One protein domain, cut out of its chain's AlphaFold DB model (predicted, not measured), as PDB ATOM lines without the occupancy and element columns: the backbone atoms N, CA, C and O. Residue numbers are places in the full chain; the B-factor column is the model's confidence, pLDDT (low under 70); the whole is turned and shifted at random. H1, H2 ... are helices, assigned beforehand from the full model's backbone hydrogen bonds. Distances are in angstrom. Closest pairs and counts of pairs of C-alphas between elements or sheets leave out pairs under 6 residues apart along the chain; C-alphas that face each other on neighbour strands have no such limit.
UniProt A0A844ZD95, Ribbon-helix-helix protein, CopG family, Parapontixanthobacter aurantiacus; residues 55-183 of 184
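This is residues 55 to 183 of the 184 residues of the protein "Ribbon-helix-helix protein, CopG family" of Parapontixanthobacter aurantiacus (UniProt A0A844ZD95). Four long helices, H2 to H5, stand side by side in a zigzag row, each turning back on the one before. Short H1 packs across H2 at one end of the row, and at the other end H6 and H7 pack on H5 as two separate pieces. The printed part has 129 residues with seven named helices, H1 to H7 in that order, and no named strand; the class is all helix. It is compact, with a radius of gyration of the C-alphas of 14.9 A and spans of 44 by 36 by 26 A.

Begin at H1, residues 55 to 61, which touches H2, residues 65 to 81, at residues 66 to 71 alone. Their closest C-alphas, of Ala 60 and Gln 68, are 4.6 A apart, and at 71 degrees the two are only just about perpendicular. H2 and H3, residues 86 to 104, form a hairpin at a shallow tilt of 21 degrees, opposite ways; their closest C-alphas, of Ala 72 and Ala 96, are 4.2 A apart. H3 and H4, residues 109 to 128, form the next hairpin, at 22 degrees, closest at the C-alphas of Ala 104 and Ala 112, 4.3 A. H4 and H5, residues 132 to 151, form another at 19 degrees, closest at Ala 123 and Gly 135, whose C-alphas are 3.9 A apart. H5 is the hub, touching three helices. H6, residues 155 to 164, touches its residues 143 to 151 alone in a hairpin, at 38 degrees only just a steep tilt; the closest C-alphas, of Ala 150 and Ala 158, are 4.8 A apart. H7, residues 170 to 181, touches H5 residues 136 to 144 alone at a steep tilt of 64 degrees, the same way, with C-alphas of Ala 140 and Ala 176 closest at 4.4 A. H6 and H7 are apart. In each of the seven helices every O i to N i+4 pair is within hydrogen-bond range.

Find C-alpha 55 at (-54.386, -5.971, 30.510), where H1 begins its 10.0 A. H2 runs 24.3 A and H3 26.0 A. Find C-alpha 109 at (-50.320, -30.160, 38.659); from there H4 runs 29.1 A, and H5 then runs 28.1 A. H6 is 14.1 A long, and H7 runs 17.0 A to C-alpha 181 at (-41.520, -27.735, 61.244).

The C-alphas of Glu 55 and Asp 166 are the two farthest apart, 45.1 A. The printed part has no cut, and its six links are tight. Mean pLDDT of the printed part is 93.2, and no printed residue is under 70.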
ATOM      1  N   GLU A  55     -53.247  -5.101  30.221       94.38
ATOM      2  CA  GLU A  55     -54.386  -5.971  30.510       94.38
ATOM      3  C   GLU A  55     -53.983  -7.262  31.228       94.38
ATOM      4  O   GLU A  55     -54.682  -7.679  32.157       94.38
ATOM      5  N   THR A  56     -52.840  -7.869  30.892       93.12
ATOM      6  CA  THR A  56     -52.401  -9.114  31.539       93.12
ATOM      7  C   THR A  56     -52.185  -8.937  33.048       93.12
ATOM      8  O   THR A  56     -52.740  -9.742  33.801       93.12
ATOM      9  N   PRO A  57     -51.515  -7.875  33.550       92.94
ATOM     10  CA  PRO A  57     -51.399  -7.645  34.992       92.94
ATOM     11  C   PRO A  57     -52.751  -7.460  35.693       92.94
ATOM     12  O   PRO A  57     -52.957  -7.999  36.781       92.94
ATOM     13  N   LYS A  58     -53.705  -6.748  35.071       95.56
ATOM     14  CA  LYS A  58     -55.056  -6.553  35.635       95.56
ATOM     15  C   LYS A  58     -55.797  -7.878  35.779       95.56
ATOM     16  O   LYS A  58     -56.434  -8.120  36.802       95.56
ATOM     17  N   LEU A  59     -55.731  -8.721  34.752       94.38
ATOM     18  CA  LEU A  59     -56.372 -10.031  34.758       94.38
ATOM     19  C   LEU A  59     -55.690 -10.973  35.759       94.38
ATOM     20  O   LEU A  59     -56.373 -11.630  36.544       94.38
ATOM     21  N   ALA A  60     -54.357 -10.989  35.799       94.25
ATOM     22  CA  ALA A  60     -53.600 -11.809  36.739       94.25
ATOM     23  C   ALA A  60     -53.906 -11.433  38.201       94.25
ATOM     24  O   ALA A  60     -54.126 -12.320  39.028       94.25
ATOM     25  N   ALA A  61     -54.019 -10.132  38.497       93.62
ATOM     26  CA  ALA A  61     -54.410  -9.618  39.813       93.62
ATOM     27  C   ALA A  61     -55.843 -10.007  40.223       93.62
ATOM     28  O   ALA A  61     -56.148 -10.084  41.410       93.62
ATOM     29  N   ARG A  62     -56.726 -10.278  39.253       94.31
ATOM     30  CA  ARG A  62     -58.097 -10.770  39.482       94.31
ATOM     31  C   ARG A  62     -58.195 -12.294  39.575       94.31
ATOM     32  O   ARG A  62     -59.299 -12.813  39.692       94.31
ATOM     33  N   GLY A  63     -57.073 -13.011  39.514       91.69
ATOM     34  CA  GLY A  63     -57.062 -14.470  39.613       91.69
ATOM     35  C   GLY A  63     -57.249 -15.203  38.285       91.69
ATOM     36  O   GLY A  63     -57.466 -16.410  38.291       91.69
ATOM     37  N   HIS A  64     -57.173 -14.523  37.134       94.50
ATOM     38  CA  HIS A  64     -57.269 -15.216  35.848       94.50
ATOM     39  C   HIS A  64     -56.023 -16.072  35.605       94.50
ATOM     40  O   HIS A  64     -54.941 -15.546  35.334       94.50
ATOM     41  N   ILE A  65     -56.193 -17.395  35.644       94.25
ATOM     42  CA  ILE A  65     -55.091 -18.360  35.588       94.25
ATOM     43  C   ILE A  65     -54.229 -18.218  34.323       94.25
ATOM     44  O   ILE A  65     -53.008 -18.127  34.420       94.25
ATOM     45  N   ALA A  66     -54.840 -18.082  33.140       93.12
ATOM     46  CA  ALA A  66     -54.112 -17.900  31.880       93.12
ATOM     47  C   ALA A  66     -53.275 -16.607  31.859       93.12
ATOM     48  O   ALA A  66     -52.201 -16.569  31.256       93.12
ATOM     49  N   ALA A  67     -53.739 -15.560  32.553       94.25
ATOM     50  CA  ALA A  67     -52.997 -14.315  32.709       94.25
ATOM     51  C   ALA A  67     -51.859 -14.456  33.729       94.25
ATOM     52  O   ALA A  67     -50.769 -13.957  33.481       94.25
ATOM     53  N   GLN A  68     -52.060 -15.181  34.834       96.19
ATOM     54  CA  GLN A  68     -50.988 -15.491  35.791       96.19
ATOM     55  C   GLN A  68     -49.872 -16.309  35.132       96.19
ATOM     56  O   GLN A  68     -48.699 -15.972  35.264       96.19
ATOM     57  N   ARG A  69     -50.229 -17.323  34.341       95.25
ATOM     58  CA  ARG A  69     -49.272 -18.100  33.540       95.25
ATOM     59  C   ARG A  69     -48.523 -17.210  32.548       95.25
ATOM     60  O   ARG A  69     -47.304 -17.283  32.471       95.25
ATOM     61  N   SER A  70     -49.232 -16.316  31.857       93.94
ATOM     62  CA  SER A  70     -48.631 -15.341  30.934       93.94
ATOM     63  C   SER A  70     -47.639 -14.404  31.632       93.94
ATOM     64  O   SER A  70     -46.524 -14.232  31.146       93.94
ATOM     65  N   MET A  71     -47.985 -13.877  32.814       96.69
ATOM     66  CA  MET A  71     -47.067 -13.079  33.634       96.69
ATOM     67  C   MET A  71     -45.825 -13.880  34.044       96.69
ATOM     68  O   MET A  71     -44.713 -13.377  33.922       96.69
ATOM     69  N   ALA A  72     -45.998 -15.127  34.497       95.75
ATOM     70  CA  ALA A  72     -44.881 -15.982  34.890       95.75
ATOM     71  C   ALA A  72     -43.943 -16.280  33.708       95.75
ATOM     72  O   ALA A  72     -42.724 -16.179  33.848       95.75
ATOM     73  N   CYS A  73     -44.502 -16.589  32.533       93.69
ATOM     74  CA  CYS A  73     -43.736 -16.802  31.307       93.69
ATOM     75  C   CYS A  73     -42.973 -15.542  30.884       93.69
ATOM     76  O   CYS A  73     -41.776 -15.623  30.620       93.69
ATOM     77  N   HIS A  74     -43.625 -14.379  30.868       94.06
ATOM     78  CA  HIS A  74     -42.979 -13.123  30.486       94.06
ATOM     79  C   HIS A  74     -41.852 -12.719  31.455       94.06
ATOM     80  O   HIS A  74     -40.770 -12.296  31.042       94.06
ATOM     81  N   ALA A  75     -42.067 -12.909  32.756       95.75
ATOM     82  CA  ALA A  75     -41.041 -12.673  33.763       95.75
ATOM     83  C   ALA A  75     -39.855 -13.647  33.612       95.75
ATOM     84  O   ALA A  75     -38.697 -13.241  33.719       95.75
ATOM     85  N   TRP A  76     -40.115 -14.913  33.272       94.69
ATOM     86  CA  TRP A  76     -39.065 -15.886  32.960       94.69
ATOM     87  C   TRP A  76     -38.276 -15.524  31.692       94.69
ATOM     88  O   TRP A  76     -37.052 -15.643  31.663       94.69
ATOM     89  N   GLU A  77     -38.939 -15.016  30.651       93.06
ATOM     90  CA  GLU A  77     -38.258 -14.468  29.471       93.06
ATOM     91  C   GLU A  77     -37.330 -13.308  29.845       93.06
ATOM     92  O   GLU A  77     -36.201 -13.249  29.357       93.06
ATOM     93  N   THR A  78     -37.758 -12.440  30.766       90.69
ATOM     94  CA  THR A  78     -36.921 -11.355  31.301       90.69
ATOM     95  C   THR A  78     -35.667 -11.897  31.991       90.69
ATOM     96  O   THR A  78     -34.581 -11.363  31.772       90.69
ATOM     97  N   VAL A  79     -35.766 -12.989  32.761       91.88
ATOM     98  CA  VAL A  79     -34.584 -13.650  33.354       91.88
ATOM     99  C   VAL A  79     -33.607 -14.108  32.270       91.88
ATOM    100  O   VAL A  79     -32.409 -13.847  32.377       91.88
ATOM    101  N   ASN A  80     -34.108 -14.760  31.219       91.38
ATOM    102  CA  ASN A  80     -33.270 -15.337  30.162       91.38
ATOM    103  C   ASN A  80     -32.629 -14.278  29.254       91.38
ATOM    104  O   ASN A  80     -31.506 -14.456  28.793       91.38
ATOM    105  N   GLN A  81     -33.323 -13.169  28.995       92.00
ATOM    106  CA  GLN A  81     -32.814 -12.092  28.138       92.00
ATOM    107  C   GLN A  81     -31.749 -11.230  28.824       92.00
ATOM    108  O   GLN A  81     -30.995 -10.536  28.146       92.00
ATOM    109  N   ASN A  82     -31.675 -11.273  30.156       92.31
ATOM    110  CA  ASN A  82     -30.805 -10.416  30.953       92.31
ATOM    111  C   ASN A  82     -29.729 -11.220  31.698       92.31
ATOM    112  O   ASN A  82     -29.361 -10.864  32.811       92.31
ATOM    113  N   GLU A  83     -29.198 -12.294  31.098       87.94
ATOM    114  CA  GLU A  83     -28.211 -13.198  31.724       87.94
ATOM    115  C   GLU A  83     -27.032 -12.458  32.392       87.94
ATOM    116  O   GLU A  83     -26.562 -12.861  33.459       87.94
ATOM    117  N   HIS A  84     -26.603 -11.341  31.795       90.31
ATOM    118  CA  HIS A  84     -25.474 -10.520  32.239       90.31
ATOM    119  C   HIS A  84     -25.835  -9.372  33.198       90.31
ATOM    120  O   HIS A  84     -24.934  -8.659  33.635       90.31
ATOM    121  N   ASP A  85     -27.113  -9.189  33.541       94.94
ATOM    122  CA  ASP A  85     -27.568  -8.197  34.521       94.94
ATOM    123  C   ASP A  85     -28.237  -8.903  35.716       94.94
ATOM    124  O   ASP A  85     -29.442  -9.186  35.700       94.94
ATOM    125  N   PRO A  86     -27.475  -9.197  36.787       94.06
ATOM    126  CA  PRO A  86     -28.007  -9.882  37.959       94.06
ATOM    127  C   PRO A  86     -29.175  -9.148  38.629       94.06
ATOM    128  O   PRO A  86     -30.041  -9.801  39.210       94.06
ATOM    129  N   ALA A  87     -29.230  -7.814  38.559       94.94
ATOM    130  CA  ALA A  87     -30.297  -7.045  39.190       94.94
ATOM    131  C   ALA A  87     -31.621  -7.233  38.439       94.94
ATOM    132  O   ALA A  87     -32.647  -7.521  39.063       94.94
ATOM    133  N   LEU A  88     -31.591  -7.156  37.104       93.81
ATOM    134  CA  LEU A  88     -32.767  -7.434  36.277       93.81
ATOM    135  C   LEU A  88     -33.207  -8.898  36.377       93.81
ATOM    136  O   LEU A  88     -34.407  -9.169  36.445       93.81
ATOM    137  N   ARG A  89     -32.264  -9.847  36.479       95.88
ATOM    138  CA  ARG A  89     -32.605 -11.263  36.708       95.88
ATOM    139  C   ARG A  89     -33.330 -11.475  38.026       95.88
ATOM    140  O   ARG A  89     -34.313 -12.208  38.045       95.88
ATOM    141  N   VAL A  90     -32.894 -10.836  39.115       95.81
ATOM    142  CA  VAL A  90     -33.598 -10.923  40.407       95.81
ATOM    143  C   VAL A  90     -35.040 -10.438  40.275       95.81
ATOM    144  O   VAL A  90     -35.939 -11.114  40.768       95.81
ATOM    145  N   ILE A  91     -35.273  -9.310  39.594       96.19
ATOM    146  CA  ILE A  91     -36.628  -8.782  39.367       96.19
ATOM    147  C   ILE A  91     -37.470  -9.800  38.587       96.19
ATOM    148  O   ILE A  91     -38.550 -10.173  39.047       96.19
ATOM    149  N   GLY A  92     -36.941 -10.322  37.476       96.81
ATOM    150  CA  GLY A  92     -37.623 -11.340  36.673       96.81
ATOM    151  C   GLY A  92     -37.934 -12.616  37.464       96.81
ATOM    152  O   GLY A  92     -39.039 -13.142  37.379       96.81
ATOM    153  N   PHE A  93     -37.008 -13.090  38.301       97.88
ATOM    154  CA  PHE A  93     -37.244 -14.250  39.162       97.88
ATOM    155  C   PHE A  93     -38.338 -13.998  40.198       97.88
ATOM    156  O   PHE A  93     -39.190 -14.862  40.400       97.88
ATOM    157  N   VAL A  94     -38.331 -12.835  40.854       97.00
ATOM    158  CA  VAL A  94     -39.345 -12.476  41.856       97.00
ATOM    159  C   VAL A  94     -40.732 -12.446  41.223       97.00
ATOM    160  O   VAL A  94     -41.669 -13.025  41.779       97.00
ATOM    161  N   GLU A  95     -40.873 -11.827  40.052       97.00
ATOM    162  CA  GLU A  95     -42.143 -11.803  39.326       97.00
ATOM    163  C   GLU A  95     -42.557 -13.209  38.871       97.00
ATOM    164  O   GLU A  95     -43.679 -13.635  39.155       97.00
ATOM    165  N   ALA A  96     -41.646 -13.974  38.261       97.62
ATOM    166  CA  ALA A  96     -41.926 -15.325  37.781       97.62
ATOM    167  C   ALA A  96     -42.394 -16.244  38.917       97.62
ATOM    168  O   ALA A  96     -43.438 -16.887  38.800       97.62
ATOM    169  N   LEU A  97     -41.677 -16.252  40.045       98.12
ATOM    170  CA  LEU A  97     -42.042 -17.024  41.235       98.12
ATOM    171  C   LEU A  97     -43.388 -16.588  41.814       98.12
ATOM    172  O   LEU A  97     -44.181 -17.436  42.221       98.12
ATOM    173  N   THR A  98     -43.662 -15.282  41.844       97.62
ATOM    174  CA  THR A  98     -44.919 -14.743  42.377       97.62
ATOM    175  C   THR A  98     -46.112 -15.247  41.571       97.62
ATOM    176  O   THR A  98     -47.059 -15.796  42.139       97.62
ATOM    177  N   PHE A  99     -46.067 -15.110  40.247       97.44
ATOM    178  CA  PHE A  99     -47.182 -15.512  39.394       97.44
ATOM    179  C   PHE A  99     -47.284 -17.029  39.215       97.44
ATOM    180  O   PHE A  99     -48.398 -17.553  39.227       97.44
ATOM    181  N   ALA A 100     -46.160 -17.751  39.150       97.00
ATOM    182  CA  ALA A 100     -46.166 -19.212  39.113       97.00
ATOM    183  C   ALA A 100     -46.762 -19.808  40.392       97.00
ATOM    184  O   ALA A 100     -47.568 -20.729  40.318       97.00
ATOM    185  N   ARG A 101     -46.450 -19.236  41.564       96.69
ATOM    186  CA  ARG A 101     -47.076 -19.643  42.826       96.69
ATOM    187  C   ARG A 101     -48.589 -19.442  42.796       96.69
ATOM    188  O   ARG A 101     -49.325 -20.320  43.230       96.69
ATOM    189  N   MET A 102     -49.062 -18.296  42.302       96.62
ATOM    190  CA  MET A 102     -50.502 -18.029  42.212       96.62
ATOM    191  C   MET A 102     -51.217 -18.991  41.258       96.62
ATOM    192  O   MET A 102     -52.311 -19.444  41.590       96.62
ATOM    193  N   ALA A 103     -50.589 -19.332  40.128       94.69
ATOM    194  CA  ALA A 103     -51.110 -20.327  39.195       94.69
ATOM    195  C   ALA A 103     -51.128 -21.736  39.817       94.69
ATOM    196  O   ALA A 103     -52.148 -22.414  39.756       94.69
ATOM    197  N   ALA A 104     -50.051 -22.141  40.500       94.31
ATOM    198  CA  ALA A 104     -49.954 -23.436  41.178       94.31
ATOM    199  C   ALA A 104     -51.055 -23.642  42.232       94.31
ATOM    200  O   ALA A 104     -51.582 -24.742  42.378       94.31
ATOM    201  N   LEU A 105     -51.460 -22.576  42.931       93.56
ATOM    202  CA  LEU A 105     -52.551 -22.618  43.914       93.56
ATOM    203  C   LEU A 105     -53.938 -22.885  43.302       93.56
ATOM    204  O   LEU A 105     -54.881 -23.123  44.052       93.56
ATOM    205  N   GLN A 106     -54.084 -22.853  41.974       89.81
ATOM    206  CA  GLN A 106     -55.343 -23.177  41.293       89.81
ATOM    207  C   GLN A 106     -55.551 -24.690  41.084       89.81
ATOM    208  O   GLN A 106     -56.614 -25.089  40.616       89.81
ATOM    209  N   GLY A 107     -54.573 -25.531  41.448       81.31
ATOM    210  CA  GLY A 107     -54.718 -26.994  41.494       81.31
ATOM    211  C   GLY A 107     -54.277 -27.747  40.236       81.31
ATOM    212  O   GLY A 107     -54.374 -28.969  40.192       81.31
ATOM    213  N   GLU A 108     -53.763 -27.051  39.222       88.44
ATOM    214  CA  GLU A 108     -53.199 -27.693  38.035       88.44
ATOM    215  C   GLU A 108     -51.774 -28.176  38.324       88.44
ATOM    216  O   GLU A 108     -50.851 -27.382  38.526       88.44
ATOM    217  N   GLN A 109     -51.580 -29.496  38.303       87.44
ATOM    218  CA  GLN A 109     -50.320 -30.160  38.659       87.44
ATOM    219  C   GLN A 109     -49.114 -29.585  37.902       87.44
ATOM    220  O   GLN A 109     -48.045 -29.374  38.474       87.44
ATOM    221  N   ARG A 110     -49.299 -29.252  36.621       88.38
ATOM    222  CA  ARG A 110     -48.239 -28.692  35.778       88.38
ATOM    223  C   ARG A 110     -47.827 -27.273  36.184       88.38
ATOM    224  O   ARG A 110     -46.663 -26.919  36.028       88.38
ATOM    225  N   ASP A 111     -48.741 -26.469  36.728       93.25
ATOM    226  CA  ASP A 111     -48.391 -25.145  37.259       93.25
ATOM    227  C   ASP A 111     -47.555 -25.280  38.543       93.25
ATOM    228  O   ASP A 111     -46.603 -24.524  38.752       93.25
ATOM    229  N   ALA A 112     -47.845 -26.290  39.368       93.38
ATOM    230  CA  ALA A 112     -47.042 -26.602  40.545       93.38
ATOM    231  C   ALA A 112     -45.638 -27.119  40.181       93.38
ATOM    232  O   ALA A 112     -44.657 -26.708  40.799       93.38
ATOM    233  N   GLU A 113     -45.509 -27.936  39.132       92.81
ATOM    234  CA  GLU A 113     -44.205 -28.348  38.588       92.81
ATOM    235  C   GLU A 113     -43.379 -27.151  38.093       92.81
ATOM    236  O   GLU A 113     -42.186 -27.056  38.382       92.81
ATOM    237  N   VAL A 114     -44.008 -26.202  37.386       93.12
ATOM    238  CA  VAL A 114     -43.348 -24.957  36.952       93.12
ATOM    239  C   VAL A 114     -42.882 -24.140  38.156       93.12
ATOM    240  O   VAL A 114     -41.778 -23.592  38.140       93.12
ATOM    241  N   PHE A 115     -43.684 -24.077  39.218       96.38
ATOM    242  CA  PHE A 115     -43.291 -23.398  40.447       96.38
ATOM    243  C   PHE A 115     -42.072 -24.060  41.111       96.38
ATOM    244  O   PHE A 115     -41.122 -23.353  41.453       96.38
ATOM    245  N   VAL A 116     -42.045 -25.394  41.225       95.50
ATOM    246  CA  VAL A 116     -40.876 -26.149  41.722       95.50
ATOM    247  C   VAL A 116     -39.640 -25.854  40.875       95.50
ATOM    248  O   VAL A 116     -38.590 -25.512  41.417       95.50
ATOM    249  N   PHE A 117     -39.773 -25.912  39.548       95.06
ATOM    250  CA  PHE A 117     -38.685 -25.599  38.624       95.06
ATOM    251  C   PHE A 117     -38.112 -24.196  38.869       95.06
ATOM    252  O   PHE A 117     -36.900 -24.043  39.005       95.06
ATOM    253  N   LEU A 118     -38.967 -23.174  38.970       96.56
ATOM    254  CA  LEU A 118     -38.523 -21.794  39.187       96.56
ATOM    255  C   LEU A 118     -37.840 -21.600  40.546       96.56
ATOM    256  O   LEU A 118     -36.892 -20.818  40.629       96.56
ATOM    257  N   LEU A 119     -38.277 -22.310  41.595       97.50
ATOM    258  CA  LEU A 119     -37.608 -22.284  42.901       97.50
ATOM    259  C   LEU A 119     -36.171 -22.806  42.790       97.50
ATOM    260  O   LEU A 119     -35.251 -22.120  43.241       97.50
ATOM    261  N   SER A 120     -35.967 -23.955  42.137       95.69
ATOM    262  CA  SER A 120     -34.625 -24.517  41.932       95.69
ATOM    263  C   SER A 120     -33.759 -23.652  41.009       95.69
ATOM    264  O   SER A 120     -32.575 -23.451  41.270       95.69
ATOM    265  N   GLN A 121     -34.330 -23.058  39.954       96.44
ATOM    266  CA  GLN A 121     -33.588 -22.124  39.093       96.44
ATOM    267  C   GLN A 121     -33.137 -20.875  39.857       96.44
ATOM    268  O   GLN A 121     -32.008 -20.412  39.687       96.44
ATOM    269  N   PHE A 122     -33.996 -20.332  40.724       97.56
ATOM    270  CA  PHE A 122     -33.617 -19.196  41.552       97.56
ATOM    271  C   PHE A 122     -32.563 -19.581  42.592       97.56
ATOM    272  O   PHE A 122     -31.631 -18.815  42.820       97.56
ATOM    273  N   ALA A 123     -32.661 -20.773  43.183       96.19
ATOM    274  CA  ALA A 123     -31.652 -21.287  44.099       96.19
ATOM    275  C   ALA A 123     -30.273 -21.411  43.432       96.19
ATOM    276  O   ALA A 123     -29.283 -20.911  43.972       96.19
ATOM    277  N   ALA A 124     -30.220 -22.002  42.233       94.38
ATOM    278  CA  ALA A 124     -29.006 -22.097  41.427       94.38
ATOM    279  C   ALA A 124     -28.418 -20.710  41.129       94.38
ATOM    280  O   ALA A 124     -27.243 -20.468  41.403       94.38
ATOM    281  N   PHE A 125     -29.253 -19.768  40.684       96.00
ATOM    282  CA  PHE A 125     -28.832 -18.387  40.460       96.00
ATOM    283  C   PHE A 125     -28.239 -17.747  41.727       96.00
ATOM    284  O   PHE A 125     -27.187 -17.120  41.664       96.00
ATOM    285  N   GLN A 126     -28.854 -17.922  42.900       97.00
ATOM    286  CA  GLN A 126     -28.314 -17.363  44.147       97.00
ATOM    287  C   GLN A 126     -26.968 -17.986  44.533       97.00
ATOM    288  O   GLN A 126     -26.070 -17.270  44.982       97.00
ATOM    289  N   ASN A 127     -26.792 -19.289  44.304       94.06
ATOM    290  CA  ASN A 127     -25.508 -19.962  44.505       94.06
ATOM    291  C   ASN A 127     -24.422 -19.395  43.576       94.06
ATOM    292  O   ASN A 127     -23.319 -19.110  44.042       94.06
ATOM    293  N   GLU A 128     -24.739 -19.151  42.300       94.44
ATOM    294  CA  GLU A 128     -23.832 -18.498  41.340       94.44
ATOM    295  C   GLU A 128     -23.433 -17.083  41.784       94.44
ATOM    296  O   GLU A 128     -22.299 -16.661  41.570       94.44
ATOM    297  N   GLN A 129     -24.337 -16.360  42.454       95.44
ATOM    298  CA  GLN A 129     -24.058 -15.040  43.037       95.44
ATOM    299  C   GLN A 129     -23.313 -15.104  44.388       95.44
ATOM    300  O   GLN A 129     -23.159 -14.078  45.055       95.44
ATOM    301  N   GLY A 130     -22.878 -16.288  44.836       96.06
ATOM    302  CA  GLY A 130     -22.186 -16.478  46.117       96.06
ATOM    303  C   GLY A 130     -23.091 -16.372  47.351       96.06
ATOM    304  O   GLY A 130     -22.593 -16.231  48.466       96.06
ATOM    305  N   ARG A 131     -24.416 -16.435  47.175       96.06
ATOM    306  CA  ARG A 131     -25.436 -16.345  48.234       96.06
ATOM    307  C   ARG A 131     -25.995 -17.726  48.560       96.06
ATOM    308  O   ARG A 131     -27.187 -17.996  48.393       96.06
ATOM    309  N   SER A 132     -25.109 -18.620  48.989       95.12
ATOM    310  CA  SER A 132     -25.440 -20.031  49.216       95.12
ATOM    311  C   SER A 132     -26.461 -20.256  50.330       95.12
ATOM    312  O   SER A 132     -27.219 -21.225  50.290       95.12
ATOM    313  N   ASP A 133     -26.542 -19.345  51.298       96.00
ATOM    314  CA  ASP A 133     -27.556 -19.359  52.350       96.00
ATOM    315  C   ASP A 133     -28.969 -19.158  51.780       96.00
ATOM    316  O   ASP A 133     -29.901 -19.875  52.148       96.00
ATOM    317  N   ILE A 134     -29.127 -18.218  50.842       96.12
ATOM    318  CA  ILE A 134     -30.391 -17.978  50.140       96.12
ATOM    319  C   ILE A 134     -30.672 -19.133  49.178       96.12
ATOM    320  O   ILE A 134     -31.791 -19.646  49.174       96.12
ATOM    321  N   GLY A 135     -29.668 -19.576  48.416       96.50
ATOM    322  CA  GLY A 135     -29.799 -20.713  47.505       96.50
ATOM    323  C   GLY A 135     -30.314 -21.965  48.217       96.50
ATOM    324  O   GLY A 135     -31.328 -22.531  47.816       96.50
ATOM    325  N   THR A 136     -29.714 -22.316  49.357       97.12
ATOM    326  CA  THR A 136     -30.140 -23.455  50.190       97.12
ATOM    327  C   THR A 136     -31.603 -23.342  50.623       97.12
ATOM    328  O   THR A 136     -32.337 -24.326  50.577       97.12
ATOM    329  N   ARG A 137     -32.067 -22.145  51.013       97.19
ATOM    330  CA  ARG A 137     -33.464 -21.929  51.433       97.19
ATOM    331  C   ARG A 137     -34.457 -22.159  50.300       97.19
ATOM    332  O   ARG A 137     -35.510 -22.748  50.543       97.19
ATOM    333  N   PHE A 138     -34.145 -21.685  49.098       97.12
ATOM    334  CA  PHE A 138     -35.025 -21.847  47.942       97.12
ATOM    335  C   PHE A 138     -34.999 -23.273  47.390       97.12
ATOM    336  O   PHE A 138     -36.062 -23.796  47.069       97.12
ATOM    337  N   GLU A 139     -33.844 -23.943  47.387       96.56
ATOM    338  CA  GLU A 139     -33.760 -25.355  46.994       96.56
ATOM    339  C   GLU A 139     -34.519 -26.249  47.986       96.56
ATOM    340  O   GLU A 139     -35.253 -27.153  47.600       96.56
ATOM    341  N   ALA A 140     -34.431 -25.943  49.282       96.44
ATOM    342  CA  ALA A 140     -35.220 -26.613  50.310       96.44
ATOM    343  C   ALA A 140     -36.733 -26.397  50.131       96.44
ATOM    344  O   ALA A 140     -37.520 -27.325  50.332       96.44
ATOM    345  N   ALA A 141     -37.147 -25.195  49.720       96.56
ATOM    346  CA  ALA A 141     -38.540 -24.911  49.393       96.56
ATOM    347  C   ALA A 141     -38.995 -25.692  48.147       96.56
ATOM    348  O   ALA A 141     -40.097 -26.243  48.153       96.56
ATOM    349  N   ALA A 142     -38.141 -25.796  47.120       95.81
ATOM    350  CA  ALA A 142     -38.394 -26.605  45.929       95.81
ATOM    351  C   ALA A 142     -38.568 -28.085  46.294       95.81
ATOM    352  O   ALA A 142     -39.555 -28.705  45.906       95.81
ATOM    353  N   LEU A 143     -37.670 -28.622  47.128       95.44
ATOM    354  CA  LEU A 143     -37.740 -29.991  47.632       95.44
ATOM    355  C   LEU A 143     -39.024 -30.240  48.436       95.44
ATOM    356  O   LEU A 143     -39.661 -31.279  48.280       95.44
ATOM    357  N   ASN A 144     -39.432 -29.305  49.293       95.44
ATOM    358  CA  ASN A 144     -40.680 -29.425  50.048       95.44
ATOM    359  C   ASN A 144     -41.909 -29.440  49.129       95.44
ATOM    360  O   ASN A 144     -42.775 -30.295  49.299       95.44
ATOM    361  N   ALA A 145     -41.972 -28.537  48.148       94.44
ATOM    362  CA  ALA A 145     -43.058 -28.503  47.173       94.44
ATOM    363  C   ALA A 145     -43.094 -29.777  46.309       94.44
ATOM    364  O   ALA A 145     -44.161 -30.347  46.103       94.44
ATOM    365  N   ALA A 146     -41.933 -30.279  45.883       94.56
ATOM    366  CA  ALA A 146     -41.831 -31.538  45.156       94.56
ATOM    367  C   ALA A 146     -42.321 -32.735  45.984       94.56
ATOM    368  O   ALA A 146     -43.019 -33.587  45.446       94.56
ATOM    369  N   ASN A 147     -41.983 -32.800  47.280       94.19
ATOM    370  CA  ASN A 147     -42.451 -33.880  48.159       94.19
ATOM    371  C   ASN A 147     -43.979 -33.885  48.273       94.19
ATOM    372  O   ASN A 147     -44.579 -34.945  48.176       94.19
ATOM    373  N   ILE A 148     -44.604 -32.709  48.414       93.19
ATOM    374  CA  ILE A 148     -46.072 -32.594  48.449       93.19
ATOM    375  C   ILE A 148     -46.679 -33.145  47.156       93.19
ATOM    376  O   ILE A 148     -47.576 -33.979  47.205       93.19
ATOM    377  N   LEU A 149     -46.146 -32.745  45.998       92.88
ATOM    378  CA  LEU A 149     -46.628 -33.245  44.710       92.88
ATOM    379  C   LEU A 149     -46.416 -34.757  44.556       92.88
ATOM    380  O   LEU A 149     -47.274 -35.442  44.006       92.88
ATOM    381  N   ALA A 150     -45.287 -35.287  45.028       93.31
ATOM    382  CA  ALA A 150     -45.013 -36.721  45.014       93.31
ATOM    383  C   ALA A 150     -46.011 -37.497  45.892       93.31
ATOM    384  O   ALA A 150     -46.546 -38.511  45.445       93.31
ATOM    385  N   ASP A 151     -46.316 -36.988  47.090       93.25
ATOM    386  CA  ASP A 151     -47.325 -37.553  47.998       93.25
ATOM    387  C   ASP A 151     -48.740 -37.515  47.382       93.25
ATOM    388  O   ASP A 151     -49.561 -38.395  47.644       93.25
ATOM    389  N   GLU A 152     -49.017 -36.538  46.512       92.06
ATOM    390  CA  GLU A 152     -50.256 -36.415  45.726       92.06
ATOM    391  C   GLU A 152     -50.289 -37.315  44.471       92.06
ATOM    392  O   GLU A 152     -51.270 -37.309  43.724       92.06
ATOM    393  N   GLY A 153     -49.250 -38.124  44.238       91.31
ATOM    394  CA  GLY A 153     -49.176 -39.076  43.125       91.31
ATOM    395  C   GLY A 153     -48.450 -38.559  41.880       91.31
ATOM    396  O   GLY A 153     -48.539 -39.179  40.818       91.31
ATOM    397  N   ASN A 154     -47.714 -37.446  41.970       89.12
ATOM    398  CA  ASN A 154     -46.848 -36.988  40.886       89.12
ATOM    399  C   ASN A 154     -45.570 -37.842  40.798       89.12
ATOM    400  O   ASN A 154     -44.549 -37.532  41.419       89.12
ATOM    401  N   GLU A 155     -45.610 -38.893  39.975       89.88
ATOM    402  CA  GLU A 155     -44.475 -39.801  39.745       89.88
ATOM    403  C   GLU A 155     -43.211 -39.068  39.267       89.88
ATOM    404  O   GLU A 155     -42.106 -39.399  39.692       89.88
ATOM    405  N   ALA A 156     -43.351 -38.019  38.449       84.62
ATOM    406  CA  ALA A 156     -42.202 -37.260  37.960       84.62
ATOM    407  C   ALA A 156     -41.471 -36.526  39.098       84.62
ATOM    408  O   ALA A 156     -40.240 -36.451  39.091       84.62
ATOM    409  N   MET A 157     -42.211 -36.013  40.088       90.88
ATOM    410  CA  MET A 157     -41.624 -35.394  41.281       90.88
ATOM    411  C   MET A 157     -41.019 -36.437  42.220       90.88
ATOM    412  O   MET A 157     -39.919 -36.215  42.724       90.88
ATOM    413  N   ALA A 158     -41.667 -37.595  42.395       88.56
ATOM    414  CA  ALA A 158     -41.111 -38.707  43.170       88.56
ATOM    415  C   ALA A 158     -39.758 -39.176  42.595       88.56
ATOM    416  O   ALA A 158     -38.765 -39.274  43.321       88.56
ATOM    417  N   ASP A 159     -39.689 -39.359  41.275       87.44
ATOM    418  CA  ASP A 159     -38.465 -39.728  40.560       87.44
ATOM    419  C   ASP A 159     -37.388 -38.640  40.626       87.44
ATOM    420  O   ASP A 159     -36.188 -38.934  40.633       87.44
ATOM    421  N   MET A 160     -37.787 -37.366  40.606       86.69
ATOM    422  CA  MET A 160     -36.862 -36.251  40.784       86.69
ATOM    423  C   MET A 160     -36.231 -36.310  42.179       86.69
ATOM    424  O   MET A 160     -35.010 -36.307  42.283       86.69
ATOM    425  N   ILE A 161     -37.036 -36.446  43.238       87.94
ATOM    426  CA  ILE A 161     -36.559 -36.509  44.629       87.94
ATOM    427  C   ILE A 161     -35.611 -37.691  44.835       87.94
ATOM    428  O   ILE A 161     -34.537 -37.518  45.412       87.94
ATOM    429  N   ALA A 162     -35.980 -38.874  44.333       86.44
ATOM    430  CA  ALA A 162     -35.161 -40.076  44.456       86.44
ATOM    431  C   ALA A 162     -33.768 -39.891  43.830       86.44
ATOM    432  O   ALA A 162     -32.770 -40.305  44.413       86.44
ATOM    433  N   ARG A 163     -33.686 -39.219  42.673       83.00
ATOM    434  CA  ARG A 163     -32.411 -38.915  41.998       83.00
ATOM    435  C   ARG A 163     -31.630 -37.786  42.666       83.00
ATOM    436  O   ARG A 163     -30.402 -37.786  42.637       83.00
ATOM    437  N   SER A 164     -32.329 -36.837  43.277       79.38
ATOM    438  CA  SER A 164     -31.713 -35.712  43.980       79.38
ATOM    439  C   SER A 164     -31.058 -36.116  45.309       79.38
ATOM    440  O   SER A 164     -30.161 -35.417  45.776       79.38
ATOM    441  N   GLY A 165     -31.444 -37.257  45.895       76.69
ATOM    442  CA  GLY A 165     -30.922 -37.769  47.171       76.69
ATOM    443  C   GLY A 165     -29.395 -37.835  47.268       76.69
ATOM    444  O   GLY A 165     -28.831 -37.446  48.286       76.69
ATOM    445  N   ASP A 166     -28.733 -38.253  46.188       77.69
ATOM    446  CA  ASP A 166     -27.275 -38.432  46.153       77.69
ATOM    447  C   ASP A 166     -26.512 -37.169  45.713       77.69
ATOM    448  O   ASP A 166     -25.281 -37.147  45.726       77.69
ATOM    449  N   THR A 167     -27.224 -36.123  45.283       83.06
ATOM    450  CA  THR A 167     -26.626 -34.929  44.655       83.06
ATOM    451  C   THR A 167     -26.833 -33.646  45.450       83.06
ATOM    452  O   THR A 167     -26.016 -32.732  45.342       83.06
ATOM    453  N   LEU A 168     -27.895 -33.562  46.254       87.38
ATOM    454  CA  LEU A 168     -28.171 -32.385  47.070       87.38
ATOM    455  C   LEU A 168     -27.318 -32.366  48.342       87.38
ATOM    456  O   LEU A 168     -27.131 -33.378  49.016       87.38
ATOM    457  N   ASP A 169     -26.849 -31.172  48.701       90.50
ATOM    458  CA  ASP A 169     -26.121 -30.934  49.945       90.50
ATOM    459  C   ASP A 169     -26.995 -31.298  51.170       90.50
ATOM    460  O   ASP A 169     -28.164 -30.889  51.231       90.50
ATOM    461  N   PRO A 170     -26.462 -32.011  52.184       92.88
ATOM    462  CA  PRO A 170     -27.160 -32.285  53.444       92.88
ATOM    463  C   PRO A 170     -27.815 -31.056  54.102       92.88
ATOM    464  O   PRO A 170     -28.860 -31.185  54.751       92.88
ATOM    465  N   ALA A 171     -27.247 -29.860  53.920       93.94
ATOM    466  CA  ALA A 171     -27.806 -28.605  54.411       93.94
ATOM    467  C   ALA A 171     -29.198 -28.303  53.827       93.94
ATOM    468  O   ALA A 171     -30.048 -27.762  54.536       93.94
ATOM    469  N   ILE A 172     -29.471 -28.705  52.580       94.50
ATOM    470  CA  ILE A 172     -30.774 -28.524  51.923       94.50
ATOM    471  C   ILE A 172     -31.837 -29.382  52.610       94.50
ATOM    472  O   ILE A 172     -32.928 -28.895  52.900       94.50
ATOM    473  N   PHE A 173     -31.520 -30.634  52.952       93.81
ATOM    474  CA  PHE A 173     -32.445 -31.508  53.681       93.81
ATOM    475  C   PHE A 173     -32.729 -30.997  55.096       93.81
ATOM    476  O   PHE A 173     -33.882 -31.012  55.543       93.81
ATOM    477  N   ALA A 174     -31.696 -30.519  55.797       95.50
ATOM    478  CA  ALA A 174     -31.843 -29.919  57.121       95.50
ATOM    479  C   ALA A 174     -32.724 -28.658  57.072       95.50
ATOM    480  O   ALA A 174     -33.637 -28.498  57.886       95.50
ATOM    481  N   GLU A 175     -32.506 -27.797  56.080       97.19
ATOM    482  CA  GLU A 175     -33.304 -26.597  55.851       97.19
ATOM    483  C   GLU A 175     -34.752 -26.934  55.456       97.19
ATOM    484  O   GLU A 175     -35.689 -26.356  56.006       97.19
ATOM    485  N   ALA A 176     -34.967 -27.921  54.582       94.88
ATOM    486  CA  ALA A 176     -36.300 -28.368  54.177       94.88
ATOM    487  C   ALA A 176     -37.100 -28.906  55.369       94.88
ATOM    488  O   ALA A 176     -38.296 -28.634  55.505       94.88
ATOM    489  N   ARG A 177     -36.439 -29.638  56.274       95.38
ATOM    490  CA  ARG A 177     -37.027 -30.071  57.545       95.38
ATOM    491  C   ARG A 177     -37.395 -28.879  58.432       95.38
ATOM    492  O   ARG A 177     -38.539 -28.808  58.875       95.38
ATOM    493  N   ARG A 178     -36.476 -27.925  58.627       96.44
ATOM    494  CA  ARG A 178     -36.719 -26.705  59.419       96.44
ATOM    495  C   ARG A 178     -37.937 -25.928  58.913       96.44
ATOM    496  O   ARG A 178     -38.762 -25.491  59.707       96.44
ATOM    497  N   GLN A 179     -38.065 -25.770  57.595       94.94
ATOM    498  CA  GLN A 179     -39.201 -25.080  56.977       94.94
ATOM    499  C   GLN A 179     -40.533 -25.796  57.239       94.94
ATOM    500  O   GLN A 179     -41.514 -25.138  57.569       94.94
ATOM    501  N   ARG A 180     -40.573 -27.133  57.141       90.94
ATOM    502  CA  ARG A 180     -41.786 -27.923  57.426       90.94
ATOM    503  C   ARG A 180     -42.213 -27.840  58.887       90.94
ATOM    504  O   ARG A 180     -43.405 -27.779  59.168       90.94
ATOM    505  N   GLU A 181     -41.254 -27.845  59.806       93.00
ATOM    506  CA  GLU A 181     -41.520 -27.735  61.244       93.00
ATOM    507  C   GLU A 181     -42.064 -26.348  61.629       93.00
ATOM    508  O   GLU A 181     -42.858 -26.256  62.552       93.00
ATOM    509  N   ALA A 182     -41.712 -25.286  60.895       90.06
ATOM    510  CA  ALA A 182     -42.171 -23.922  61.173       90.06
ATOM    511  C   ALA A 182     -43.637 -23.633  60.783       90.06
ATOM    512  O   ALA A 182     -44.169 -22.592  61.162       90.06
ATOM    513  N   VAL A 183     -44.270 -24.507  59.994       80.38
ATOM    514  CA  VAL A 183     -45.655 -24.344  59.500       80.38
ATOM    515  C   VAL A 183     -46.647 -25.224  60.288       80.38
ATOM    516  O   VAL A 183     -47.846 -25.196  60.020       80.38
TER     517      VAL A 183